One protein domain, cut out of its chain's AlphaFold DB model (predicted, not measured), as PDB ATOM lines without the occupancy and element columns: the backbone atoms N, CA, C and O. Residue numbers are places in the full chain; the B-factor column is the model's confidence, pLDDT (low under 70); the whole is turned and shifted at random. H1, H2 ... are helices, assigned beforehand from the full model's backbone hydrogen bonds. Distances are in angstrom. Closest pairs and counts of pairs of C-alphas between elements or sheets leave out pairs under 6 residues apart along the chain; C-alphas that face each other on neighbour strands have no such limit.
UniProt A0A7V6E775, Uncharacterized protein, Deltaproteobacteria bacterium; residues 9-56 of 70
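AT A GLANCE: This is residues 9 to 56 of the 70 residues of an uncharacterized protein of Deltaproteobacteria bacterium (UniProt A0A7V6E775). With little regular structure, this is a loosely wound chain: helix H1 makes one end, and residues 22 to 46 loop out to the far end and fold back to the short helix H2. From H2, residues 51 to 56 run back toward the H1 end. The printed part has 48 residues with two named helices, H1 then H2, and no named strand; the class is all helix, with 17 residues in named elements. It is loose, with a radius of gyration of the C-alphas of 12.0 A, and elongated, spanning 35 by 19 by 16 A.

HOW THE PARTS SIT: H1, residues 9 to 21, and H2, residues 47 to 50, are apart. Residues 16 to 22, of which 16 to 21 belong to H1, stand free. In H1 every O i to N i+4 pair is within hydrogen-bond range; H2 is too short for such a pair, but its one O i to N i+3 pair is within range.

IN THESE COORDINATES: H1 begins at C-alpha 9 (190.859, 188.382, 150.189) and measures 17.9 A from first to last C-alpha. H2 measures 4.9 A and ends at C-alpha 50 (193.060, 174.008, 171.335).

THE WHOLE: The C-alphas farthest apart, those of Glu 9 and Glu 36, are 36.8 A apart. The printed part has no cut, and the link from H1 to H2 is long, 25 residues. Mean pLDDT of the printed part is 80.7; residues 43 to 45 and residue 53 are under 70.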
ATOM      1  N   GLU A   9     190.685 186.999 149.735       89.06
ATOM      2  CA  GLU A   9     190.859 188.382 150.189       89.06
ATOM      3  C   GLU A   9     190.651 188.520 151.703       89.06
ATOM      4  O   GLU A   9     191.456 189.164 152.377       89.06
ATOM      5  N   GLU A  10     189.628 187.870 152.268       86.88
ATOM      6  CA  GLU A  10     189.396 187.860 153.719       86.88
ATOM      7  C   GLU A  10     190.529 187.158 154.473       86.88
ATOM      8  O   GLU A  10     190.984 187.647 155.508       86.88
ATOM      9  N   VAL A  11     191.027 186.036 153.944       87.94
ATOM     10  CA  VAL A  11     192.169 185.307 154.518       87.94
ATOM     11  C   VAL A  11     193.433 186.155 154.489       87.94
ATOM     12  O   VAL A  11     194.176 186.186 155.475       87.94
ATOM     13  N   LYS A  12     193.686 186.851 153.377       89.81
ATOM     14  CA  LYS A  12     194.837 187.743 153.238       89.81
ATOM     15  C   LYS A  12     194.751 188.895 154.237       89.81
ATOM     16  O   LYS A  12     195.688 189.080 155.013       89.81
ATOM     17  N   ARG A  13     193.601 189.571 154.300       89.50
ATOM     18  CA  ARG A  13     193.358 190.661 155.253       89.50
ATOM     19  C   ARG A  13     193.555 190.191 156.695       89.50
ATOM     20  O   ARG A  13     194.290 190.827 157.442       89.50
ATOM     21  N   PHE A  14     193.004 189.031 157.060       86.94
ATOM     22  CA  PHE A  14     193.181 188.467 158.399       86.94
ATOM     23  C   PHE A  14     194.654 188.201 158.736       86.94
ATOM     24  O   PHE A  14     195.081 188.478 159.854       86.94
ATOM     25  N   ARG A  15     195.457 187.687 157.793       86.69
ATOM     26  CA  ARG A  15     196.901 187.489 158.017       86.69
ATOM     27  C   ARG A  15     197.620 188.813 158.265       86.69
ATOM     28  O   ARG A  15     198.383 188.899 159.226       86.69
ATOM     29  N   GLU A  16     197.343 189.825 157.446       90.62
ATOM     30  CA  GLU A  16     197.937 191.161 157.584       90.62
ATOM     31  C   GLU A  16     197.565 191.805 158.929       90.62
ATOM     32  O   GLU A  16     198.430 192.299 159.654       90.62
ATOM     33  N   GLU A  17     196.289 191.742 159.311       88.44
ATOM     34  CA  GLU A  17     195.803 192.251 160.595       88.44
ATOM     35  C   GLU A  17     196.385 191.469 161.776       88.44
ATOM     36  O   GLU A  17     196.804 192.063 162.770       88.44
ATOM     37  N   ARG A  18     196.481 190.140 161.662       86.69
ATOM     38  CA  ARG A  18     197.078 189.285 162.692       86.69
ATOM     39  C   ARG A  18     198.530 189.656 162.950       86.69
ATOM     40  O   ARG A  18     198.913 189.753 164.112       86.69
ATOM     41  N   GLU A  19     199.336 189.846 161.909       87.50
ATOM     42  CA  GLU A  19     200.733 190.262 162.078       87.50
ATOM     43  C   GLU A  19     200.833 191.673 162.655       87.50
ATOM     44  O   GLU A  19     201.578 191.898 163.611       87.50
ATOM     45  N   ARG A  20     200.030 192.609 162.135       89.69
ATOM     46  CA  ARG A  20     200.051 194.012 162.560       89.69
ATOM     47  C   ARG A  20     199.643 194.199 164.018       89.69
ATOM     48  O   ARG A  20     200.276 194.968 164.736       89.69
ATOM     49  N   PHE A  21     198.588 193.514 164.448       85.56
ATOM     50  CA  PHE A  21     198.000 193.666 165.781       85.56
ATOM     51  C   PHE A  21     198.363 192.522 166.734       85.56
ATOM     52  O   PHE A  21     197.866 192.479 167.856       85.56
ATOM     53  N   LYS A  22     199.237 191.600 166.304       82.44
ATOM     54  CA  LYS A  22     199.647 190.398 167.051       82.44
ATOM     55  C   LYS A  22     198.459 189.600 167.599       82.44
ATOM     56  O   LYS A  22     198.471 189.156 168.745       82.44
ATOM     57  N   LEU A  23     197.429 189.419 166.771       81.44
ATOM     58  CA  LEU A  23     196.210 188.720 167.177       81.44
ATOM     59  C   LEU A  23     196.486 187.229 167.408       81.44
ATOM     60  O   LEU A  23     197.108 186.538 166.592       81.44
ATOM     61  N   VAL A  24     195.966 186.729 168.523       82.94
ATOM     62  CA  VAL A  24     196.011 185.319 168.908       82.94
ATOM     63  C   VAL A  24     194.627 184.709 168.723       82.94
ATOM     64  O   VAL A  24     193.622 185.308 169.092       82.94
ATOM     65  N   TYR A  25     194.569 183.529 168.111       79.25
ATOM     66  CA  TYR A  25     193.309 182.839 167.804       79.25
ATOM     67  C   TYR A  25     193.199 181.473 168.490       79.25
ATOM     68  O   TYR A  25     192.103 180.929 168.600       79.25
ATOM     69  N   LYS A  26     194.319 180.911 168.963       82.25
ATOM     70  CA  LYS A  26     194.333 179.635 169.681       82.25
ATOM     71  C   LYS A  26     193.921 179.841 171.130       82.25
ATOM     72  O   LYS A  26     194.280 180.841 171.751       82.25
ATOM     73  N   CYS A  27     193.228 178.855 171.694       81.44
ATOM     74  CA  CYS A  27     192.840 178.893 173.105       81.44
ATOM     75  C   CYS A  27     194.061 178.963 174.038       81.44
ATOM     76  O   CYS A  27     194.014 179.681 175.024       81.44
ATOM     77  N   GLN A  28     195.170 178.299 173.704       81.62
ATOM     78  CA  GLN A  28     196.394 178.290 174.524       81.62
ATOM     79  C   GLN A  28     197.045 179.675 174.678       81.62
ATOM     80  O   GLN A  28     197.703 179.958 175.679       81.62
ATOM     81  N   ASP A  29     196.837 180.539 173.686       83.00
ATOM     82  CA  ASP A  29     197.356 181.904 173.657       83.00
ATOM     83  C   ASP A  29     196.318 182.927 174.155       83.00
ATOM     84  O   ASP A  29     196.598 184.122 174.230       83.00
ATOM     85  N   CYS A  30     195.106 182.478 174.489       81.69
ATOM     86  CA  CYS A  30     194.004 183.340 174.891       81.69
ATOM     87  C   CYS A  30     194.166 183.815 176.339       81.69
ATOM     88  O   CYS A  30     194.420 183.024 177.244       81.69
ATOM     89  N   ALA A  31     193.923 185.105 176.582       84.19
ATOM     90  CA  ALA A  31     193.978 185.695 177.923       84.19
ATOM     91  C   ALA A  31     192.919 185.140 178.897       84.19
ATOM     92  O   ALA A  31     193.076 185.264 180.107       84.19
ATOM     93  N   PHE A  32     191.844 184.543 178.375       81.38
ATOM     94  CA  PHE A  32     190.741 183.985 179.163       81.38
ATOM     95  C   PHE A  32     190.880 182.484 179.435       81.38
ATOM     96  O   PHE A  32     189.966 181.884 179.997       81.38
ATOM     97  N   VAL A  33     191.973 181.863 178.994       84.00
ATOM     98  CA  VAL A  33     192.234 180.444 179.232       84.00
ATOM     99  C   VAL A  33     193.277 180.312 180.330       84.00
ATOM    100  O   VAL A  33     194.354 180.908 180.246       84.00
ATOM    101  N   ASN A  34     192.970 179.516 181.354       85.25
ATOM    102  CA  ASN A  34     193.970 179.104 182.322       85.25
ATOM    103  C   ASN A  34     194.948 178.139 181.645       85.25
ATOM    104  O   ASN A  34     194.550 177.121 181.086       85.25
ATOM    105  N   LYS A  35     196.242 178.453 181.685       82.44
ATOM    106  CA  LYS A  35     197.278 177.660 181.009       82.44
ATOM    107  C   LYS A  35     197.598 176.353 181.727       82.44
ATOM    108  O   LYS A  35     198.149 175.458 181.096       82.44
ATOM    109  N   GLU A  36     197.276 176.251 183.014       83.06
ATOM    110  CA  GLU A  36     197.585 175.068 183.823       83.06
ATOM    111  C   GLU A  36     196.646 173.902 183.508       83.06
ATOM    112  O   GLU A  36     197.096 172.775 183.318       83.06
ATOM    113  N   ASP A  37     195.347 174.179 183.402       82.19
ATOM    114  CA  ASP A  37     194.314 173.157 183.208       82.19
ATOM    115  C   ASP A  37     193.533 173.310 181.887       82.19
ATOM    116  O   ASP A  37     192.667 172.494 181.572       82.19
ATOM    117  N   LEU A  38     193.867 174.327 181.082       76.38
ATOM    118  CA  LEU A  38     193.219 174.660 179.809       76.38
ATOM    119  C   LEU A  38     191.713 174.963 179.927       76.38
ATOM    120  O   LEU A  38     191.016 174.978 178.907       76.38
ATOM    121  N   SER A  39     191.195 175.266 181.124       80.50
ATOM    122  CA  SER A  39     189.842 175.807 181.278       80.50
ATOM    123  C   SER A  39     189.740 177.215 180.712       80.50
ATOM    124  O   SER A  39     190.625 178.057 180.847       80.50
ATOM    125  N   CYS A  40     188.611 177.485 180.070       81.81
ATOM    126  CA  CYS A  40     188.228 178.824 179.657       81.81
ATOM    127  C   CYS A  40     187.343 179.436 180.744       81.81
ATOM    128  O   CYS A  40     186.391 178.784 181.177       81.81
ATOM    129  N   THR A  41     187.575 180.696 181.116       80.88
ATOM    130  CA  THR A  41     186.741 181.451 182.075       80.88
ATOM    131  C   THR A  41     185.260 181.479 181.681       80.88
ATOM    132  O   THR A  41     184.386 181.600 182.534       80.88
ATOM    133  N   PHE A  42     184.955 181.318 180.392       76.56
ATOM    134  CA  PHE A  42     183.586 181.251 179.879       76.56
ATOM    135  C   PHE A  42     182.978 179.838 179.891       76.56
ATOM    136  O   PHE A  42     181.862 179.662 179.418       76.56
ATOM    137  N   GLY A  43     183.690 178.833 180.406       68.88
ATOM    138  CA  GLY A  43     183.206 177.453 180.526       68.88
ATOM    139  C   GLY A  43     183.354 176.597 179.264       68.88
ATOM    140  O   GLY A  43     182.821 175.493 179.221       68.88
ATOM    141  N   TYR A  44     184.079 177.073 178.244       67.69
ATOM    142  CA  TYR A  44     184.241 176.357 176.974       67.69
ATOM    143  C   TYR A  44     185.704 176.335 176.508       67.69
ATOM    144  O   TYR A  44     186.139 177.277 175.837       67.69
ATOM    145  N   PRO A  45     186.494 175.285 176.787       63.72
ATOM    146  CA  PRO A  45     187.626 175.008 175.922       63.72
ATOM    147  C   PRO A  45     187.082 174.596 174.548       63.72
ATOM    148  O   PRO A  45     186.413 173.574 174.407       63.72
ATOM    149  N   ASN A  46     187.336 175.403 173.517       70.06
ATOM    150  CA  ASN A  46     187.004 175.019 172.150       70.06
ATOM    151  C   ASN A  46     188.085 174.045 171.667       70.06
ATOM    152  O   ASN A  46     189.190 174.468 171.332       70.06
ATOM    153  N   GLU A  47     187.777 172.743 171.656       73.69
ATOM    154  CA  GLU A  47     188.718 171.694 171.236       73.69
ATOM    155  C   GLU A  47     189.351 171.977 169.872       73.69
ATOM    156  O   GLU A  47     190.540 171.719 169.681       73.69
ATOM    157  N   THR A  48     188.584 172.553 168.945       71.56
ATOM    158  CA  THR A  48     189.093 172.939 167.632       71.56
ATOM    159  C   THR A  48     190.167 174.008 167.762       71.56
ATOM    160  O   THR A  48     191.186 173.883 167.108       71.56
ATOM    161  N   LEU A  49     190.002 175.012 168.627       74.44
ATOM    162  CA  LEU A  49     190.993 176.079 168.849       74.44
ATOM    163  C   LEU A  49     192.154 175.671 169.760       74.44
ATOM    164  O   LEU A  49     193.211 176.299 169.715       74.44
ATOM    165  N   LEU A  50     191.971 174.642 170.590       75.94
ATOM    166  CA  LEU A  50     193.060 174.008 171.335       75.94
ATOM    167  C   LEU A  50     193.971 173.200 170.407       75.94
ATOM    168  O   LEU A  50     195.183 173.193 170.600       75.94
ATOM    169  N   LYS A  51     193.389 172.539 169.402       72.56
ATOM    170  CA  LYS A  51     194.092 171.687 168.428       72.56
ATOM    171  C   LYS A  51     194.308 172.381 167.076       72.56
ATOM    172  O   LYS A  51     194.755 171.745 166.127       72.56
ATOM    173  N   ALA A  52     193.958 173.661 166.958       71.19
ATOM    174  CA  ALA A  52     194.055 174.398 165.707       71.19
ATOM    175  C   ALA A  52     195.517 174.722 165.413       71.19
ATOM    176  O   ALA A  52     196.141 175.520 166.111       71.19
ATOM    177  N   ASP A  53     196.050 174.171 164.329       67.12
ATOM    178  CA  ASP A  53     197.304 174.644 163.735       67.12
ATOM    179  C   ASP A  53     197.106 175.890 162.865       67.12
ATOM    180  O   ASP A  53     198.042 176.659 162.643       67.12
ATOM    181  N   VAL A  54     195.872 176.117 162.415       73.62
ATOM    182  CA  VAL A  54     195.479 177.178 161.486       73.62
ATOM    183  C   VAL A  54     194.178 177.844 161.936       73.62
ATOM    184  O   VAL A  54     193.362 177.245 162.628       73.62
ATOM    185  N   PHE A  55     193.968 179.090 161.511       78.88
ATOM    186  CA  PHE A  55     192.748 179.867 161.776       78.88
ATOM    187  C   PHE A  55     191.580 179.512 160.831       78.88
ATOM    188  O   PHE A  55     190.527 180.143 160.897       78.88
ATOM    189  N   LEU A  56     191.762 178.519 159.951       84.06
ATOM    190  CA  LEU A  56     190.741 177.989 159.048       84.06
ATOM    191  C   LEU A  56     190.461 176.517 159.366       84.06
ATOM    192  O   LEU A  56     191.388 175.759 159.640       84.06
TER     193      LEU A  56